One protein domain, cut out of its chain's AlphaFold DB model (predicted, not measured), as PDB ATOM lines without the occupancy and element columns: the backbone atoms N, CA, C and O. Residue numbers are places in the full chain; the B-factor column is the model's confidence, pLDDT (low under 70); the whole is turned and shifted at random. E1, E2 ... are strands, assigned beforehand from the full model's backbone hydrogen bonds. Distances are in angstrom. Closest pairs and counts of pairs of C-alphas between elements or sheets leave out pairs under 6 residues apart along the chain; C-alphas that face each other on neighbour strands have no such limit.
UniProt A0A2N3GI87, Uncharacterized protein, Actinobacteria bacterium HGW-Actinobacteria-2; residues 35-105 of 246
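AT A GLANCE: This is residues 35 to 105 of the 246 residues of an uncharacterized protein of Actinobacteria bacterium HGW-Actinobacteria-2 (UniProt A0A2N3GI87). A long, strongly twisted sheet of four strands, curled like part of a barrel, runs along a rod-shaped domain; a small two-strand pair, E1 and E3, packs on it at the end where E4 begins and E5 ends. The two longest strands, E5 and E6, run side by side along the rod, with short E2 beside the far end of E6 and E4 beside the other end of E5. The printed part has 71 residues with no named helix and six named strands, E1 to E6 along the chain; the large sheet has the order E2, E6, E5, E4 and is mixed, while E1 and E3 are antiparallel. The class is all strand, though 32 of the 71 residues are in named strands. The whole is only just compact, close to loose, with a radius of gyration of the C-alphas of 13.1 A and spans of 45 by 22 by 15 A.

HOW THE PARTS SIT: Start at E1, residues 35 to 37, and look across to its antiparallel neighbour E3, residues 60 to 63, where N 36 and O 61 are 2.8 A apart, within hydrogen-bond range. Next find E2, residues 47 to 50, an edge strand parallel to E6, residues 97 to 104, at 36 degrees; N 49 and O 102 are 2.9 A apart. E4, residues 72 to 75, is the other edge strand and forms a hairpin with E5, residues 82 to 90: they are antiparallel at 162 degrees, with N 73 and O 89 2.9 A apart. E5 and E6 form the next hairpin, antiparallel at 161 degrees, with N 86 and O 99 2.8 A apart. E4, E5 and E6 are a meander, each strand the antiparallel neighbour of the one before. Between the sheets, the closest C-alphas of E3 and E4 are those of Ser 61 and Cys 72, 5.5 A apart. The closest of E1 and E6 are those of Ile 35 and Ala 97, 6.6 A apart. E2 and E4 are apart.

IN THESE COORDINATES: Find C-alpha 35 at (-8.781, -10.303, 23.129), where E1 begins. E2 and E4 each span 10.2 A, and E3 spans 10.5 A. From C-alpha 82 at (8.809, 5.777, 33.050), E5 runs 26.0 A; E6 then runs 23.5 A to C-alpha 104 at (6.177, 8.062, 38.924).

THE WHOLE: Look at Leu 66 and Gly 105 for the two C-alphas farthest apart, 45.2 A. The printed part has no cut, and its five links between named strands are short. The mean pLDDT of the printed part is 88.9; residues 40 to 41 are under 70.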
ATOM      1  N   ILE A  35      -9.735 -10.390  22.016       87.00
ATOM      2  CA  ILE A  35      -8.781 -10.303  23.129       87.00
ATOM      3  C   ILE A  35      -9.477  -9.684  24.341       87.00
ATOM      4  O   ILE A  35     -10.073  -8.612  24.245       87.00
ATOM      5  N   THR A  36      -9.362 -10.342  25.492       87.75
ATOM      6  CA  THR A  36      -9.893  -9.872  26.775       87.75
ATOM      7  C   THR A  36      -8.783  -9.864  27.821       87.75
ATOM      8  O   THR A  36      -7.990 -10.797  27.919       87.75
ATOM      9  N   TRP A  37      -8.718  -8.800  28.616       87.50
ATOM     10  CA  TRP A  37      -7.819  -8.720  29.763       87.50
ATOM     11  C   TRP A  37      -8.406  -9.482  30.958       87.50
ATOM     12  O   TRP A  37      -9.572  -9.278  31.300       87.50
ATOM     13  N   ASP A  38      -7.617 -10.343  31.602       85.88
ATOM     14  CA  ASP A  38      -8.130 -11.207  32.672       85.88
ATOM     15  C   ASP A  38      -8.276 -10.451  33.997       85.88
ATOM     16  O   ASP A  38      -7.372  -9.744  34.448       85.88
ATOM     17  N   ALA A  39      -9.405 -10.644  34.681       73.50
ATOM     18  CA  ALA A  39      -9.609 -10.093  36.013       73.50
ATOM     19  C   ALA A  39      -8.854 -10.903  37.094       73.50
ATOM     20  O   ALA A  39      -8.811 -12.132  37.017       73.50
ATOM     21  N   PRO A  40      -8.341 -10.252  38.159       60.97
ATOM     22  CA  PRO A  40      -8.370  -8.813  38.402       60.97
ATOM     23  C   PRO A  40      -7.160  -8.128  37.749       60.97
ATOM     24  O   PRO A  40      -6.045  -8.200  38.264       60.97
ATOM     25  N   THR A  41      -7.358  -7.410  36.640       66.56
ATOM     26  CA  THR A  41      -6.307  -6.557  36.076       66.56
ATOM     27  C   THR A  41      -6.021  -5.413  37.037       66.56
ATOM     28  O   THR A  41      -6.764  -4.436  37.111       66.56
ATOM     29  N   ALA A  42      -4.938  -5.533  37.800       76.44
ATOM     30  CA  ALA A  42      -4.557  -4.536  38.792       76.44
ATOM     31  C   ALA A  42      -4.016  -3.233  38.162       76.44
ATOM     32  O   ALA A  42      -3.940  -2.205  38.838       76.44
ATOM     33  N   ILE A  43      -3.674  -3.266  36.867       88.62
ATOM     34  CA  ILE A  43      -3.273  -2.096  36.082       88.62
ATOM     35  C   ILE A  43      -4.495  -1.508  35.377       88.62
ATOM     36  O   ILE A  43      -5.146  -2.178  34.582       88.62
ATOM     37  N   THR A  44      -4.800  -0.249  35.685       90.69
ATOM     38  CA  THR A  44      -5.867   0.536  35.051       90.69
ATOM     39  C   THR A  44      -5.276   1.418  33.953       90.69
ATOM     40  O   THR A  44      -4.198   1.984  34.136       90.69
ATOM     41  N   ASP A  45      -5.973   1.548  32.824       91.81
ATOM     42  CA  ASP A  45      -5.527   2.402  31.719       91.81
ATOM     43  C   ASP A  45      -5.456   3.880  32.132       91.81
ATOM     44  O   ASP A  45      -6.345   4.409  32.803       91.81
ATOM     45  N   GLY A  46      -4.348   4.529  31.781       91.69
ATOM     46  CA  GLY A  46      -4.008   5.896  32.169       91.69
ATOM     47  C   GLY A  46      -3.597   6.067  33.637       91.69
ATOM     48  O   GLY A  46      -3.364   7.197  34.075       91.69
ATOM     49  N   ALA A  47      -3.499   4.992  34.425       93.75
ATOM     50  CA  ALA A  47      -3.151   5.106  35.837       93.75
ATOM     51  C   ALA A  47      -1.678   5.476  36.058       93.75
ATOM     52  O   ALA A  47      -0.787   5.193  35.254       93.75
ATOM     53  N   THR A  48      -1.419   6.099  37.207       94.56
ATOM     54  CA  THR A  48      -0.067   6.389  37.683       94.56
ATOM     55  C   THR A  48       0.210   5.614  38.962       94.56
ATOM     56  O   THR A  48      -0.521   5.743  39.944       94.56
ATOM     57  N   TYR A  49       1.298   4.853  38.961       93.88
ATOM     58  CA  TYR A  49       1.775   4.085  40.107       93.88
ATOM     59  C   TYR A  49       3.102   4.656  40.595       93.88
ATOM     60  O   TYR A  49       3.921   5.122  39.807       93.88
ATOM     61  N   VAL A  50       3.351   4.629  41.899       93.88
ATOM     62  CA  VAL A  50       4.657   5.042  42.428       93.88
ATOM     63  C   VAL A  50       5.647   3.887  42.284       93.88
ATOM     64  O   VAL A  50       5.271   2.728  42.461       93.88
ATOM     65  N   PHE A  51       6.914   4.182  41.977       93.56
ATOM     66  CA  PHE A  51       7.970   3.166  41.949       93.56
ATOM     67  C   PHE A  51       7.980   2.330  43.242       93.56
ATOM     68  O   PHE A  51       7.970   2.886  44.345       93.56
ATOM     69  N   GLY A  52       8.007   1.001  43.090       90.00
ATOM     70  CA  GLY A  52       7.892   0.026  44.184       90.00
ATOM     71  C   GLY A  52       6.453  -0.371  44.551       90.00
ATOM     72  O   GLY A  52       6.270  -1.292  45.341       90.00
ATOM     73  N   ALA A  53       5.443   0.280  43.966       90.75
ATOM     74  CA  ALA A  53       4.017   0.000  44.163       90.75
ATOM     75  C   ALA A  53       3.283  -0.300  42.839       90.75
ATOM     76  O   ALA A  53       2.065  -0.160  42.754       90.75
ATOM     77  N   VAL A  54       4.026  -0.680  41.795       92.06
ATOM     78  CA  VAL A  54       3.448  -1.111  40.515       92.06
ATOM     79  C   VAL A  54       2.789  -2.480  40.716       92.06
ATOM     80  O   VAL A  54       3.454  -3.385  41.229       92.06
ATOM     81  N   PRO A  55       1.505  -2.649  40.357       92.62
ATOM     82  CA  PRO A  55       0.837  -3.940  40.458       92.62
ATOM     83  C   PRO A  55       1.482  -5.005  39.570       92.62
ATOM     84  O   PRO A  55       2.207  -4.682  38.632       92.62
ATOM     85  N   ALA A  56       1.194  -6.281  39.843       90.56
ATOM     86  CA  ALA A  56       1.686  -7.383  39.022       90.56
ATOM     87  C   ALA A  56       1.232  -7.255  37.556       90.56
ATOM     88  O   ALA A  56       0.171  -6.694  37.267       90.56
ATOM     89  N   ALA A  57       2.043  -7.799  36.643       89.38
ATOM     90  CA  ALA A  57       1.738  -7.798  35.218       89.38
ATOM     91  C   ALA A  57       0.378  -8.478  34.952       89.38
ATOM     92  O   ALA A  57       0.153  -9.580  35.464       89.38
ATOM     93  N   PRO A  58      -0.526  -7.848  34.179       90.88
ATOM     94  CA  PRO A  58      -1.805  -8.451  33.837       90.88
ATOM     95  C   PRO A  58      -1.618  -9.613  32.857       90.88
ATOM     96  O   PRO A  58      -0.638  -9.664  32.109       90.88
ATOM     97  N   THR A  59      -2.588 -10.522  32.841       90.56
ATOM     98  CA  THR A  59      -2.701 -11.591  31.844       90.56
ATOM     99  C   THR A  59      -3.838 -11.286  30.869       90.56
ATOM    100  O   THR A  59      -4.641 -10.372  31.090       90.56
ATOM    101  N   CYS A  60      -3.873 -12.006  29.752       91.25
ATOM    102  CA  CYS A  60      -4.939 -11.892  28.770       91.25
ATOM    103  C   CYS A  60      -5.386 -13.271  28.290       91.25
ATOM    104  O   CYS A  60      -4.583 -14.203  28.203       91.25
ATOM    105  N   SER A  61      -6.655 -13.347  27.905       89.94
ATOM    106  CA  SER A  61      -7.274 -14.484  27.234       89.94
ATOM    107  C   SER A  61      -7.773 -14.048  25.861       89.94
ATOM    108  O   SER A  61      -8.206 -12.911  25.676       89.94
ATOM    109  N   ALA A  62      -7.732 -14.953  24.887       89.12
ATOM    110  CA  ALA A  62      -8.311 -14.717  23.573       89.12
ATOM    111  C   ALA A  62      -9.129 -15.926  23.121       89.12
ATOM    112  O   ALA A  62      -8.769 -17.069  23.407       89.12
ATOM    113  N   THR A  63     -10.220 -15.668  22.407       87.44
ATOM    114  CA  THR A  63     -11.069 -16.702  21.803       87.44
ATOM    115  C   THR A  63     -11.249 -16.438  20.318       87.44
ATOM    116  O   THR A  63     -11.433 -15.285  19.921       87.44
ATOM    117  N   ASP A  64     -11.210 -17.492  19.507       84.50
ATOM    118  CA  ASP A  64     -11.485 -17.410  18.072       84.50
ATOM    119  C   ASP A  64     -12.991 -17.285  17.762       84.50
ATOM    120  O   ASP A  64     -13.846 -17.249  18.654       84.50
ATOM    121  N   ALA A  65     -13.317 -17.244  16.468       78.06
ATOM    122  CA  ALA A  65     -14.682 -17.203  15.943       78.06
ATOM    123  C   ALA A  65     -15.591 -18.342  16.444       78.06
ATOM    124  O   ALA A  65     -16.814 -18.200  16.467       78.06
ATOM    125  N   LEU A  66     -15.003 -19.480  16.816       82.19
ATOM    126  CA  LEU A  66     -15.683 -20.687  17.280       82.19
ATOM    127  C   LEU A  66     -15.683 -20.787  18.811       82.19
ATOM    128  O   LEU A  66     -16.060 -21.822  19.360       82.19
ATOM    129  N   SER A  67     -15.292 -19.710  19.506       81.88
ATOM    130  CA  SER A  67     -15.112 -19.669  20.962       81.88
ATOM    131  C   SER A  67     -14.053 -20.651  21.482       81.88
ATOM    132  O   SER A  67     -14.054 -20.989  22.668       81.88
ATOM    133  N   ALA A  68     -13.138 -21.108  20.624       84.06
ATOM    134  CA  ALA A  68     -11.996 -21.904  21.044       84.06
ATOM    135  C   ALA A  68     -10.885 -20.982  21.584       84.06
ATOM    136  O   ALA A  68     -10.648 -19.900  21.038       84.06
ATOM    137  N   PRO A  69     -10.198 -21.375  22.670       85.19
ATOM    138  CA  PRO A  69      -9.144 -20.565  23.267       85.19
ATOM    139  C   PRO A  69      -7.919 -20.479  22.347       85.19
ATOM    140  O   PRO A  69      -7.413 -21.493  21.864       85.19
ATOM    141  N   VAL A  70      -7.407 -19.263  22.163       89.69
ATOM    142  CA  VAL A  70      -6.191 -18.957  21.393       89.69
ATOM    143  C   VAL A  70      -5.126 -18.400  22.346       89.69
ATOM    144  O   VAL A  70      -5.465 -17.639  23.255       89.69
ATOM    145  N   PRO A  71      -3.831 -18.735  22.171       88.00
ATOM    146  CA  PRO A  71      -2.766 -18.163  22.987       88.00
ATOM    147  C   PRO A  71      -2.754 -16.630  22.921       88.00
ATOM    148  O   PRO A  71      -2.677 -16.052  21.835       88.00
ATOM    149  N   CYS A  72      -2.783 -15.988  24.089       90.06
ATOM    150  CA  CYS A  72      -2.669 -14.543  24.236       90.06
ATOM    151  C   CYS A  72      -1.380 -14.190  24.986       90.06
ATOM    152  O   CYS A  72      -0.998 -14.850  25.953       90.06
ATOM    153  N   THR A  73      -0.677 -13.163  24.511       91.12
ATOM    154  CA  THR A  73       0.612 -12.727  25.059       91.12
ATOM    155  C   THR A  73       0.568 -11.249  25.403       91.12
ATOM    156  O   THR A  73       0.100 -10.444  24.602       91.12
ATOM    157  N   VAL A  74       1.072 -10.892  26.586       92.88
ATOM    158  CA  VAL A  74       1.183  -9.502  27.046       92.88
ATOM    159  C   VAL A  74       2.647  -9.082  27.016       92.88
ATOM    160  O   VAL A  74       3.512  -9.755  27.577       92.88
ATOM    161  N   THR A  75       2.930  -7.949  26.381       93.81
ATOM    162  CA  THR A  75       4.271  -7.345  26.310       93.81
ATOM    163  C   THR A  75       4.237  -5.887  26.764       93.81
ATOM    164  O   THR A  75       3.162  -5.322  26.934       93.81
ATOM    165  N   GLY A  76       5.405  -5.276  26.996       93.56
ATOM    166  CA  GLY A  76       5.519  -3.847  27.335       93.56
ATOM    167  C   GLY A  76       5.417  -3.502  28.826       93.56
ATOM    168  O   GLY A  76       5.446  -2.327  29.185       93.56
ATOM    169  N   TYR A  77       5.331  -4.506  29.705       94.62
ATOM    170  CA  TYR A  77       5.308  -4.308  31.156       94.62
ATOM    171  C   TYR A  77       6.675  -3.874  31.700       94.62
ATOM    172  O   TYR A  77       7.714  -4.427  31.337       94.62
ATOM    173  N   GLY A  78       6.663  -2.928  32.635       94.62
ATOM    174  CA  GLY A  78       7.840  -2.506  33.384       94.62
ATOM    175  C   GLY A  78       7.508  -1.838  34.717       94.62
ATOM    176  O   GLY A  78       6.407  -1.341  34.948       94.62
ATOM    177  N   THR A  79       8.481  -1.853  35.624       94.50
ATOM    178  CA  THR A  79       8.333  -1.344  36.999       94.50
ATOM    179  C   THR A  79       9.269  -0.185  37.330       94.50
ATOM    180  O   THR A  79       9.158   0.397  38.407       94.50
ATOM    181  N   ALA A  80      10.198   0.149  36.430       94.38
ATOM    182  CA  ALA A  80      11.087   1.293  36.592       94.38
ATOM    183  C   ALA A  80      10.329   2.607  36.353       94.38
ATOM    184  O   ALA A  80       9.223   2.600  35.832       94.38
ATOM    185  N   VAL A  81      10.896   3.745  36.755       94.50
ATOM    186  CA  VAL A  81      10.279   5.056  36.502       94.50
ATOM    187  C   VAL A  81      10.210   5.305  34.995       94.50
ATOM    188  O   VAL A  81      11.223   5.219  34.304       94.50
ATOM    189  N   GLY A  82       9.024   5.626  34.485       94.50
ATOM    190  CA  GLY A  82       8.809   5.777  33.050       94.50
ATOM    191  C   GLY A  82       7.351   5.628  32.641       94.50
ATOM    192  O   GLY A  82       6.465   5.448  33.474       94.50
ATOM    193  N   SER A  83       7.104   5.728  31.340       95.81
ATOM    194  CA  SER A  83       5.796   5.441  30.745       95.81
ATOM    195  C   SER A  83       5.851   4.099  30.032       95.81
ATOM    196  O   SER A  83       6.837   3.807  29.353       95.81
ATOM    197  N   TYR A  84       4.795   3.308  30.186       96.44
ATOM    198  CA  TYR A  84       4.688   1.966  29.632       96.44
ATOM    199  C   TYR A  84       3.379   1.810  28.871       96.44
ATOM    200  O   TYR A  84       2.347   2.380  29.230       96.44
ATOM    201  N   THR A  85       3.435   1.007  27.815       96.06
ATOM    202  CA  THR A  85       2.272   0.615  27.028       96.06
ATOM    203  C   THR A  85       2.272  -0.897  26.946       96.06
ATOM    204  O   THR A  85       3.169  -1.490  26.350       96.06
ATOM    205  N   LEU A  86       1.287  -1.504  27.595       94.06
ATOM    206  CA  LEU A  86       1.024  -2.926  27.517       94.06
ATOM    207  C   LEU A  86       0.308  -3.226  26.213       94.06
ATOM    208  O   LEU A  86      -0.660  -2.545  25.877       94.06
ATOM    209  N   THR A  87       0.751  -4.276  25.538       93.44
ATOM    210  CA  THR A  87       0.141  -4.759  24.301       93.44
ATOM    211  C   THR A  87      -0.202  -6.228  24.483       93.44
ATOM    212  O   THR A  87       0.703  -7.051  24.660       93.44
ATOM    213  N   ALA A  88      -1.497  -6.538  24.466       92.25
ATOM    214  CA  ALA A  88      -2.022  -7.894  24.418       92.25
ATOM    215  C   ALA A  88      -2.279  -8.292  22.963       92.25
ATOM    216  O   ALA A  88      -3.047  -7.632  22.258       92.25
ATOM    217  N   SER A  89      -1.647  -9.382  22.535       90.88
ATOM    218  CA  SER A  89      -1.726  -9.898  21.168       90.88
ATOM    219  C   SER A  89      -2.077 -11.382  21.169       90.88
ATOM    220  O   SER A  89      -1.516 -12.154  21.954       90.88
ATOM    221  N   ALA A  90      -2.953 -11.782  20.248       89.50
ATOM    222  CA  ALA A  90      -3.314 -13.168  19.967       89.50
ATOM    223  C   ALA A  90      -3.150 -13.470  18.469       89.50
ATOM    224  O   ALA A  90      -3.308 -12.584  17.624       89.50
ATOM    225  N   ALA A  91      -2.814 -14.717  18.135       83.06
ATOM    226  CA  ALA A  91      -2.613 -15.137  16.747       83.06
ATOM    227  C   ALA A  91      -3.891 -14.941  15.913       83.06
ATOM    228  O   ALA A  91      -4.970 -15.309  16.365       83.06
ATOM    229  N   GLY A  92      -3.767 -14.374  14.708       74.88
ATOM    230  CA  GLY A  92      -4.908 -14.101  13.820       74.88
ATOM    231  C   GLY A  92      -5.676 -12.809  14.126       74.88
ATOM    232  O   GLY A  92      -6.737 -12.591  13.553       74.88
ATOM    233  N   THR A  93      -5.168 -11.951  15.023       72.75
ATOM    234  CA  THR A  93      -5.772 -10.639  15.324       72.75
ATOM    235  C   THR A  93      -4.962  -9.509  14.691       72.75
ATOM    236  O   THR A  93      -3.779  -9.363  14.996       72.75
ATOM    237  N   ASP A  94      -5.607  -8.660  13.885       71.94
ATOM    238  CA  ASP A  94      -4.970  -7.482  13.265       71.94
ATOM    239  C   ASP A  94      -4.928  -6.247  14.183       71.94
ATOM    240  O   ASP A  94      -4.324  -5.227  13.855       71.94
ATOM    241  N   SER A  95      -5.587  -6.299  15.343       79.62
ATOM    242  CA  SER A  95      -5.674  -5.190  16.300       79.62
ATOM    243  C   SER A  95      -5.423  -5.672  17.731       79.62
ATOM    244  O   SER A  95      -6.305  -6.290  18.328       79.62
ATOM    245  N   PRO A  96      -4.234  -5.412  18.303       86.81
ATOM    246  CA  PRO A  96      -3.954  -5.759  19.689       86.81
ATOM    247  C   PRO A  96      -4.715  -4.845  20.656       86.81
ATOM    248  O   PRO A  96      -4.963  -3.674  20.363       86.81
ATOM    249  N   ALA A  97      -5.033  -5.360  21.843       89.31
ATOM    250  CA  ALA A  97      -5.587  -4.549  22.923       89.31
ATOM    251  C   ALA A  97      -4.448  -3.876  23.700       89.31
ATOM    252  O   ALA A  97      -3.446  -4.521  24.016       89.31
ATOM    253  N   THR A  98      -4.591  -2.591  24.030       92.75
ATOM    254  CA  THR A  98      -3.543  -1.825  24.717       92.75
ATOM    255  C   THR A  98      -4.019  -1.207  26.026       92.75
ATOM    256  O   THR A  98      -5.188  -0.861  26.178       92.75
ATOM    257  N   ILE A  99      -3.094  -1.090  26.981       93.19
ATOM    258  CA  ILE A  99      -3.273  -0.381  28.255       93.19
ATOM    259  C   ILE A  99      -2.025   0.463  28.493       93.19
ATOM    260  O   ILE A  99      -0.903  -0.038  28.418       93.19
ATOM    261  N   SER A 100      -2.197   1.738  28.809       94.88
ATOM    262  CA  SER A 100      -1.108   2.653  29.145       94.88
ATOM    263  C   SER A 100      -1.048   2.914  30.649       94.88
ATOM    264  O   SER A 100      -2.074   2.997  31.316       94.88
ATOM    265  N   TYR A 101       0.154   3.049  31.206       96.00
ATOM    266  CA  TYR A 101       0.334   3.513  32.583       96.00
ATOM    267  C   TYR A 101       1.685   4.206  32.764       96.00
ATOM    268  O   TYR A 101       2.622   4.039  31.976       96.00
ATOM    269  N   THR A 102       1.801   4.985  33.835       96.75
ATOM    270  CA  THR A 102       3.040   5.679  34.198       96.75
ATOM    271  C   THR A 102       3.518   5.233  35.571       96.75
ATOM    272  O   THR A 102       2.738   5.112  36.514       96.75
ATOM    273  N   VAL A 103       4.823   5.030  35.705       96.06
ATOM    274  CA  VAL A 103       5.487   4.836  36.991       96.06
ATOM    275  C   VAL A 103       6.159   6.146  37.382       96.06
ATOM    276  O   VAL A 103       7.144   6.561  36.770       96.06
ATOM    277  N   SER A 104       5.619   6.819  38.393       94.94
ATOM    278  CA  SER A 104       6.177   8.062  38.924       94.94
ATOM    279  C   SER A 104       7.347   7.790  39.870       94.94
ATOM    280  O   SER A 104       7.275   6.894  40.720       94.94
ATOM    281  N   GLY A 105       8.392   8.608  39.756       94.44
ATOM    282  CA  GLY A 105       9.525   8.604  40.675       94.44
ATOM    283  C   GLY A 105       9.207   9.205  42.047       94.44
ATOM    284  O   GLY A 105       8.168   9.827  42.286       94.44
TER     285      GLY A 105